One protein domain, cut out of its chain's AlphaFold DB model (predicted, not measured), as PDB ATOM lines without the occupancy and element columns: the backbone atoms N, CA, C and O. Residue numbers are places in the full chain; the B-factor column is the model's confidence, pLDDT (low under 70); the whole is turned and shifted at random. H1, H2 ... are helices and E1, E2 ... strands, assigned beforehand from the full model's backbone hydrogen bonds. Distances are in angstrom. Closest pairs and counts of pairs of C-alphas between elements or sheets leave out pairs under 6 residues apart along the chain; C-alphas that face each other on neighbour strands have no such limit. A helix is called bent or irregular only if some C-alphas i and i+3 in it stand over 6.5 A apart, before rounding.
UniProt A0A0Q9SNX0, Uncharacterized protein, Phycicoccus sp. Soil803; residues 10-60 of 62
ATOM      1  N   ASP A  10       8.873  -6.018  -7.346       52.00
ATOM      2  CA  ASP A  10       9.186  -7.382  -7.701       52.00
ATOM      3  C   ASP A  10       8.313  -7.771  -8.897       52.00
ATOM      4  O   ASP A  10       7.188  -8.249  -8.757       52.00
ATOM      5  N   THR A  11       8.816  -7.474 -10.096       55.66
ATOM      6  CA  THR A  11       8.099  -7.641 -11.361       55.66
ATOM      7  C   THR A  11       7.767  -9.098 -11.645       55.66
ATOM      8  O   THR A  11       6.835  -9.363 -12.402       55.66
ATOM      9  N   ALA A  12       8.460 -10.039 -10.996       53.50
ATOM     10  CA  ALA A  12       8.186 -11.464 -11.101       53.50
ATOM     11  C   ALA A  12       6.927 -11.886 -10.320       53.50
ATOM     12  O   ALA A  12       6.277 -12.856 -10.693       53.50
ATOM     13  N   HIS A  13       6.515 -11.145  -9.286       55.62
ATOM     14  CA  HIS A  13       5.262 -11.409  -8.565       55.62
ATOM     15  C   HIS A  13       4.055 -10.654  -9.150       55.62
ATOM     16  O   HIS A  13       2.957 -10.706  -8.603       55.62
ATOM     17  N   HIS A  14       4.231  -9.954 -10.273       63.91
ATOM     18  CA  HIS A  14       3.182  -9.168 -10.928       63.91
ATOM     19  C   HIS A  14       2.563  -9.878 -12.140       63.91
ATOM     20  O   HIS A  14       1.958  -9.238 -12.998       63.91
ATOM     21  N   HIS A  15       2.695 -11.202 -12.244       72.44
ATOM     22  CA  HIS A  15       2.065 -11.927 -13.339       72.44
ATOM     23  C   HIS A  15       0.536 -11.934 -13.184       72.44
ATOM     24  O   HIS A  15       0.016 -12.266 -12.119       72.44
ATOM     25  N   PRO A  16      -0.219 -11.573 -14.233       80.62
ATOM     26  CA  PRO A  16      -1.665 -11.652 -14.188       80.62
ATOM     27  C   PRO A  16      -2.124 -13.114 -14.205       80.62
ATOM     28  O   PRO A  16      -1.661 -13.927 -15.003       80.62
ATOM     29  N   HIS A  17      -3.091 -13.432 -13.352       83.25
ATOM     30  CA  HIS A  17      -3.705 -14.748 -13.235       83.25
ATOM     31  C   HIS A  17      -5.106 -14.736 -13.836       83.25
ATOM     32  O   HIS A  17      -5.911 -13.861 -13.519       83.25
ATOM     33  N   VAL A  18      -5.425 -15.739 -14.656       86.31
ATOM     34  CA  VAL A  18      -6.773 -15.961 -15.198       86.31
ATOM     35  C   VAL A  18      -7.462 -17.047 -14.379       86.31
ATOM     36  O   VAL A  18      -6.930 -18.140 -14.203       86.31
ATOM     37  N   LEU A  19      -8.652 -16.745 -13.872       86.69
ATOM     38  CA  LEU A  19      -9.396 -17.588 -12.943       86.69
ATOM     39  C   LEU A  19     -10.816 -17.802 -13.458       86.69
ATOM     40  O   LEU A  19     -11.466 -16.874 -13.942       86.69
ATOM     41  N   ARG A  20     -11.326 -19.020 -13.292       88.06
ATOM     42  CA  ARG A  20     -12.744 -19.319 -13.499       88.06
ATOM     43  C   ARG A  20     -13.507 -18.985 -12.218       88.06
ATOM     44  O   ARG A  20     -13.149 -19.484 -11.158       88.06
ATOM     45  N   VAL A  21     -14.535 -18.143 -12.315       84.62
ATOM     46  CA  VAL A  21     -15.335 -17.691 -11.158       84.62
ATOM     47  C   VAL A  21     -16.576 -18.560 -10.978       84.62
ATOM     48  O   VAL A  21     -16.881 -18.959  -9.866       84.62
ATOM     49  N   ASN A  22     -17.268 -18.861 -12.079       82.19
ATOM     50  CA  ASN A  22     -18.465 -19.702 -12.144       82.19
ATOM     51  C   ASN A  22     -18.504 -20.429 -13.500       82.19
ATOM     52  O   ASN A  22     -17.632 -20.250 -14.358       82.19
ATOM     53  N   THR A  23     -19.503 -21.282 -13.728       83.31
ATOM     54  CA  THR A  23     -19.686 -21.941 -15.028       83.31
ATOM     55  C   THR A  23     -19.895 -20.905 -16.134       83.31
ATOM     56  O   THR A  23     -20.872 -20.173 -16.113       83.31
ATOM     57  N   GLY A  24     -18.962 -20.837 -17.090       81.06
ATOM     58  CA  GLY A  24     -18.992 -19.866 -18.192       81.06
ATOM     59  C   GLY A  24     -18.353 -18.510 -17.872       81.06
ATOM     60  O   GLY A  24     -18.069 -17.753 -18.795       81.06
ATOM     61  N   THR A  25     -18.041 -18.239 -16.605       86.75
ATOM     62  CA  THR A  25     -17.528 -16.942 -16.157       86.75
ATOM     63  C   THR A  25     -16.056 -17.010 -15.790       86.75
ATOM     64  O   THR A  25     -15.642 -17.807 -14.942       86.75
ATOM     65  N   TRP A  26     -15.286 -16.087 -16.348       89.19
ATOM     66  CA  TRP A  26     -13.868 -15.911 -16.089       89.19
ATOM     67  C   TRP A  26     -13.583 -14.502 -15.584       89.19
ATOM     68  O   TRP A  26     -14.348 -13.566 -15.808       89.19
ATOM     69  N   ARG A  27     -12.464 -14.362 -14.886       86.25
ATOM     70  CA  ARG A  27     -11.864 -13.082 -14.525       86.25
ATOM     71  C   ARG A  27     -10.358 -13.189 -14.666       86.25
ATOM     72  O   ARG A  27      -9.812 -14.292 -14.652       86.25
ATOM     73  N   TRP A  28      -9.685 -12.054 -14.728       84.44
ATOM     74  CA  TRP A  28      -8.248 -12.004 -14.514       84.44
ATOM     75  C   TRP A  28      -7.928 -11.018 -13.391       84.44
ATOM     76  O   TRP A  28      -8.703 -10.099 -13.124       84.44
ATOM     77  N   GLN A  29      -6.833 -11.256 -12.680       80.81
ATOM     78  CA  GLN A  29      -6.371 -10.412 -11.580       80.81
ATOM     79  C   GLN A  29      -4.851 -10.295 -11.615       80.81
ATOM     80  O   GLN A  29      -4.175 -11.181 -12.126       80.81
ATOM     81  N   CYS A  30      -4.319  -9.210 -11.069       79.00
ATOM     82  CA  CYS A  30      -2.889  -8.986 -10.931       79.00
ATOM     83  C   CYS A  30      -2.643  -8.227  -9.629       79.00
ATOM     84  O   CYS A  30      -3.377  -7.285  -9.334       79.00
ATOM     85  N   ASP A  31      -1.602  -8.599  -8.889       73.62
ATOM     86  CA  ASP A  31      -1.258  -7.986  -7.602       73.62
ATOM     87  C   ASP A  31      -0.245  -6.829  -7.750       73.62
ATOM     88  O   ASP A  31       0.393  -6.409  -6.789       73.62
ATOM     89  N   CYS A  32      -0.102  -6.268  -8.959       70.94
ATOM     90  CA  CYS A  32       0.808  -5.150  -9.239       70.94
ATOM     91  C   CYS A  32       0.396  -3.811  -8.611       70.94
ATOM     92  O   CYS A  32       1.161  -2.851  -8.665       70.94
ATOM     93  N   GLY A  33      -0.821  -3.707  -8.063       61.19
ATOM     94  CA  GLY A  33      -1.337  -2.483  -7.435       61.19
ATOM     95  C   GLY A  33      -1.515  -1.280  -8.379       61.19
ATOM     96  O   GLY A  33      -1.868  -0.195  -7.923       61.19
ATOM     97  N   GLY A  34      -1.264  -1.441  -9.684       61.31
ATOM     98  CA  GLY A  34      -1.384  -0.378 -10.687       61.31
ATOM     99  C   GLY A  34      -2.827  -0.127 -11.138       61.31
ATOM    100  O   GLY A  34      -3.705  -0.950 -10.943       61.31
ATOM    101  N   ALA A  35      -3.103   0.976 -11.835       57.03
ATOM    102  CA  ALA A  35      -4.464   1.306 -12.297       57.03
ATOM    103  C   ALA A  35      -5.129   0.232 -13.196       57.03
ATOM    104  O   ALA A  35      -6.356   0.227 -13.335       57.03
ATOM    105  N   SER A  36      -4.325  -0.664 -13.781       58.12
ATOM    106  CA  SER A  36      -4.745  -1.830 -14.573       58.12
ATOM    107  C   SER A  36      -5.028  -3.080 -13.732       58.12
ATOM    108  O   SER A  36      -5.634  -4.014 -14.243       58.12
ATOM    109  N   CYS A  37      -4.671  -3.097 -12.442       58.00
ATOM    110  CA  CYS A  37      -4.938  -4.182 -11.490       58.00
ATOM    111  C   CYS A  37      -6.415  -4.268 -11.079       58.00
ATOM    112  O   CYS A  37      -6.752  -4.828 -10.035       58.00
ATOM    113  N   ARG A  38      -7.320  -3.681 -11.870       57.97
ATOM    114  CA  ARG A  38      -8.751  -3.754 -11.608       57.97
ATOM    115  C   ARG A  38      -9.151  -5.212 -11.757       57.97
ATOM    116  O   ARG A  38      -9.417  -5.681 -12.858       57.97
ATOM    117  N   SER A  39      -9.243  -5.887 -10.617       56.31
ATOM    118  CA  SER A  39      -9.925  -7.155 -10.382       56.31
ATOM    119  C   SER A  39     -11.429  -6.984 -10.599       56.31
ATOM    120  O   SER A  39     -12.235  -7.317  -9.725       56.31
ATOM    121  N   SER A  40     -11.812  -6.321 -11.694       56.31
ATOM    122  CA  SER A  40     -13.185  -5.939 -11.935       56.31
ATOM    123  C   SER A  40     -13.996  -7.224 -11.879       56.31
ATOM    124  O   SER A  40     -13.672  -8.229 -12.511       56.31
ATOM    125  N   VAL A  41     -15.032  -7.207 -11.044       60.75
ATOM    126  CA  VAL A  41     -15.973  -8.317 -10.823       60.75
ATOM    127  C   VAL A  41     -16.855  -8.508 -12.071       60.75
ATOM    128  O   VAL A  41     -18.001  -8.938 -12.005       60.75
ATOM    129  N   VAL A  42     -16.339  -8.122 -13.236       65.62
ATOM    130  CA  VAL A  42     -16.994  -8.246 -14.518       65.62
ATOM    131  C   VAL A  42     -16.893  -9.707 -14.905       65.62
ATOM    132  O   VAL A  42     -15.814 -10.298 -14.932       65.62
ATOM    133  N   GLN A  43     -18.049 -10.296 -15.165       73.69
ATOM    134  CA  GLN A  43     -18.127 -11.633 -15.709       73.69
ATOM    135  C   GLN A  43     -17.619 -11.595 -17.151       73.69
ATOM    136  O   GLN A  43     -18.321 -11.116 -18.035       73.69
ATOM    137  N   LEU A  44     -16.385 -12.050 -17.370       82.88
ATOM    138  CA  LEU A  44     -15.770 -12.106 -18.694       82.88
ATOM    139  C   LEU A  44     -15.927 -13.503 -19.291       82.88
ATOM    140  O   LEU A  44     -15.954 -14.509 -18.574       82.88
ATOM    141  N   SER A  45     -15.948 -13.582 -20.619       89.00
ATOM    142  CA  SER A  45     -15.631 -14.838 -21.294       89.00
ATOM    143  C   SER A  45     -14.163 -15.216 -21.046       89.00
ATOM    144  O   SER A  45     -13.318 -14.367 -20.746       89.00
ATOM    145  N   TRP A  46     -13.826 -16.498 -21.222       87.38
ATOM    146  CA  TRP A  46     -12.436 -16.969 -21.125       87.38
ATOM    147  C   TRP A  46     -11.494 -16.146 -22.012       87.38
ATOM    148  O   TRP A  46     -10.431 -15.715 -21.571       87.38
ATOM    149  N   ARG A  47     -11.922 -15.878 -23.252       90.00
ATOM    150  CA  ARG A  47     -11.124 -15.151 -24.241       90.00
ATOM    151  C   ARG A  47     -10.822 -13.728 -23.784       90.00
ATOM    152  O   ARG A  47      -9.684 -13.287 -23.889       90.00
ATOM    153  N   GLU A  48     -11.821 -13.015 -23.274       87.06
ATOM    154  CA  GLU A  48     -11.647 -11.641 -22.792       87.06
ATOM    155  C   GLU A  48     -10.735 -11.583 -21.564       87.06
ATOM    156  O   GLU A  48      -9.863 -10.718 -21.493       87.06
ATOM    157  N   ALA A  49     -10.880 -12.532 -20.633       86.62
ATOM    158  CA  ALA A  49     -10.017 -12.613 -19.459       86.62
ATOM    159  C   ALA A  49      -8.546 -12.864 -19.840       86.62
ATOM    160  O   ALA A  49      -7.652 -12.206 -19.308       86.62
ATOM    161  N   VAL A  50      -8.293 -13.761 -20.798       87.62
ATOM    162  CA  VAL A  50      -6.938 -14.047 -21.299       87.62
ATOM    163  C   VAL A  50      -6.340 -12.844 -22.025       87.62
ATOM    164  O   VAL A  50      -5.196 -12.492 -21.759       87.62
ATOM    165  N   ILE A  51      -7.095 -12.180 -22.905       88.00
ATOM    166  CA  ILE A  51      -6.599 -10.994 -23.626       88.00
ATOM    167  C   ILE A  51      -6.257  -9.865 -22.644       88.00
ATOM    168  O   ILE A  51      -5.205  -9.244 -22.777       88.00
ATOM    169  N   GLY A  52      -7.103  -9.623 -21.638       85.38
ATOM    170  CA  GLY A  52      -6.833  -8.627 -20.599       85.38
ATOM    171  C   GLY A  52      -5.549  -8.925 -19.819       85.38
ATOM    172  O   GLY A  52      -4.704  -8.042 -19.670       85.38
ATOM    173  N   ALA A  53      -5.370 -10.182 -19.403       83.94
ATOM    174  CA  ALA A  53      -4.154 -10.635 -18.734       83.94
ATOM    175  C   ALA A  53      -2.907 -10.474 -19.619       83.94
ATOM    176  O   ALA A  53      -1.907  -9.922 -19.170       83.94
ATOM    177  N   LEU A  54      -2.963 -10.896 -20.886       84.25
ATOM    178  CA  LEU A  54      -1.831 -10.788 -21.813       84.25
ATOM    179  C   LEU A  54      -1.438  -9.334 -22.075       84.25
ATOM    180  O   LEU A  54      -0.260  -9.007 -21.965       84.25
ATOM    181  N   ASN A  55      -2.410  -8.458 -22.340       83.25
ATOM    182  CA  ASN A  55      -2.151  -7.031 -22.540       83.25
ATOM    183  C   ASN A  55      -1.474  -6.408 -21.310       83.25
ATOM    184  O   ASN A  55      -0.541  -5.616 -21.435       83.25
ATOM    185  N   HIS A  56      -1.909  -6.791 -20.109       79.06
ATOM    186  CA  HIS A  56      -1.286  -6.308 -18.885       79.06
ATOM    187  C   HIS A  56       0.141  -6.843 -18.702       79.06
ATOM    188  O   HIS A  56       1.044  -6.066 -18.394       79.06
ATOM    189  N   ALA A  57       0.365  -8.136 -18.952       75.12
ATOM    190  CA  ALA A  57       1.691  -8.747 -18.898       75.12
ATOM    191  C   ALA A  57       2.667  -8.095 -19.890       75.12
ATOM    192  O   ALA A  57       3.814  -7.838 -19.534       75.12
ATOM    193  N   THR A  58       2.213  -7.755 -21.103       73.88
ATOM    194  CA  THR A  58       3.050  -7.051 -22.087       73.88
ATOM    195  C   THR A  58       3.446  -5.645 -21.638       73.88
ATOM    196  O   THR A  58       4.542  -5.205 -21.962       73.88
ATOM    197  N   CYS A  59       2.610  -4.954 -20.855       66.38
ATOM    198  CA  CYS A  59       2.963  -3.646 -20.293       66.38
ATOM    199  C   CYS A  59       3.968  -3.727 -19.133       66.38
ATOM    200  O   CYS A  59       4.648  -2.743 -18.879       66.38
ATOM    201  N   LEU A  60       4.052  -4.855 -18.420       60.12
ATOM    202  CA  LEU A  60       5.035  -5.060 -17.344       60.12
ATOM    203  C   LEU A  60       6.428  -5.440 -17.873       60.12
ATOM    204  O   LEU A  60       7.406  -5.350 -17.136       60.12
TER     205      LEU A  60
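What this domain is: This is residues 10 to 60 of the 62 residues of an uncharacterized protein of Phycicoccus sp. Soil803 (UniProt A0A0Q9SNX0). A hairpin of two antiparallel strands, E1 and E2, has one helix, H1, packed lengthwise over one of its faces, nearer to E2 than to E1. Residues 10 to 16 lead into the hairpin from beyond one end and add to the length of the whole, while the long loop of residues 30 to 45 folds back from the end of E2 to the start of H1. The printed part has 51 residues, with two named strands and then one named helix along the chain, and its class is mixed, helices and strands. It is compact, with a radius of gyration of the C-alphas of 10.5 A, and spans 33 by 16 by 16 A along its three main axes.

How they stand to each other: Start at residues 17 to 22, strand E1, and go on to residues 25 to 29, strand E2; the two are antiparallel neighbours and form a hairpin, with 150 degrees between their N-to-C directions. Look at N 19 and O 27, 2.8 A apart, and at N 27 and O 19, 2.9 A apart, both within hydrogen-bond range. The C-alphas of Val 18 and Trp 28, which face each other, are 4.3 A apart. Then go to residues 46 to 60, helix H1. The closest C-alphas of E2 and H1 are those of Trp 28 and Ala 49, 5.3 A apart, among 10 pairs within 8 A. Between E1 and H1 there are 5 such pairs, the closest being the C-alphas of Val 18 and Ala 49, 6.3 A apart. In H1, every O i to N i+4 pair is within hydrogen-bond range.

Where its parts are: Find C-alpha 17 at (-3.705, -14.748, -13.235); from there E1 runs 15.6 A to C-alpha 22. E2 starts at C-alpha 25, at (-17.528, -16.942, -16.157), and reaches C-alpha 29 after 13.7 A. H1 begins at C-alpha 46 and runs 21.5 A to C-alpha 60 at (5.035, -5.060, -17.344); it is not bent.

The domain as a whole: The two C-alphas farthest apart are those of Asp 10 and Thr 23, 33.2 A. From the first printed C-alpha, of Asp 10, to the last, of Leu 60, the distance is 10.8 A. The printed part has no cut. The link from E1 to E2, two residues, is tight; the link from E2 to H1, 16 residues, is long. The mean pLDDT of the printed part is 74.8; look for low confidence, under 70, at residues 10 to 14, 33 to 42 and 59 to 60.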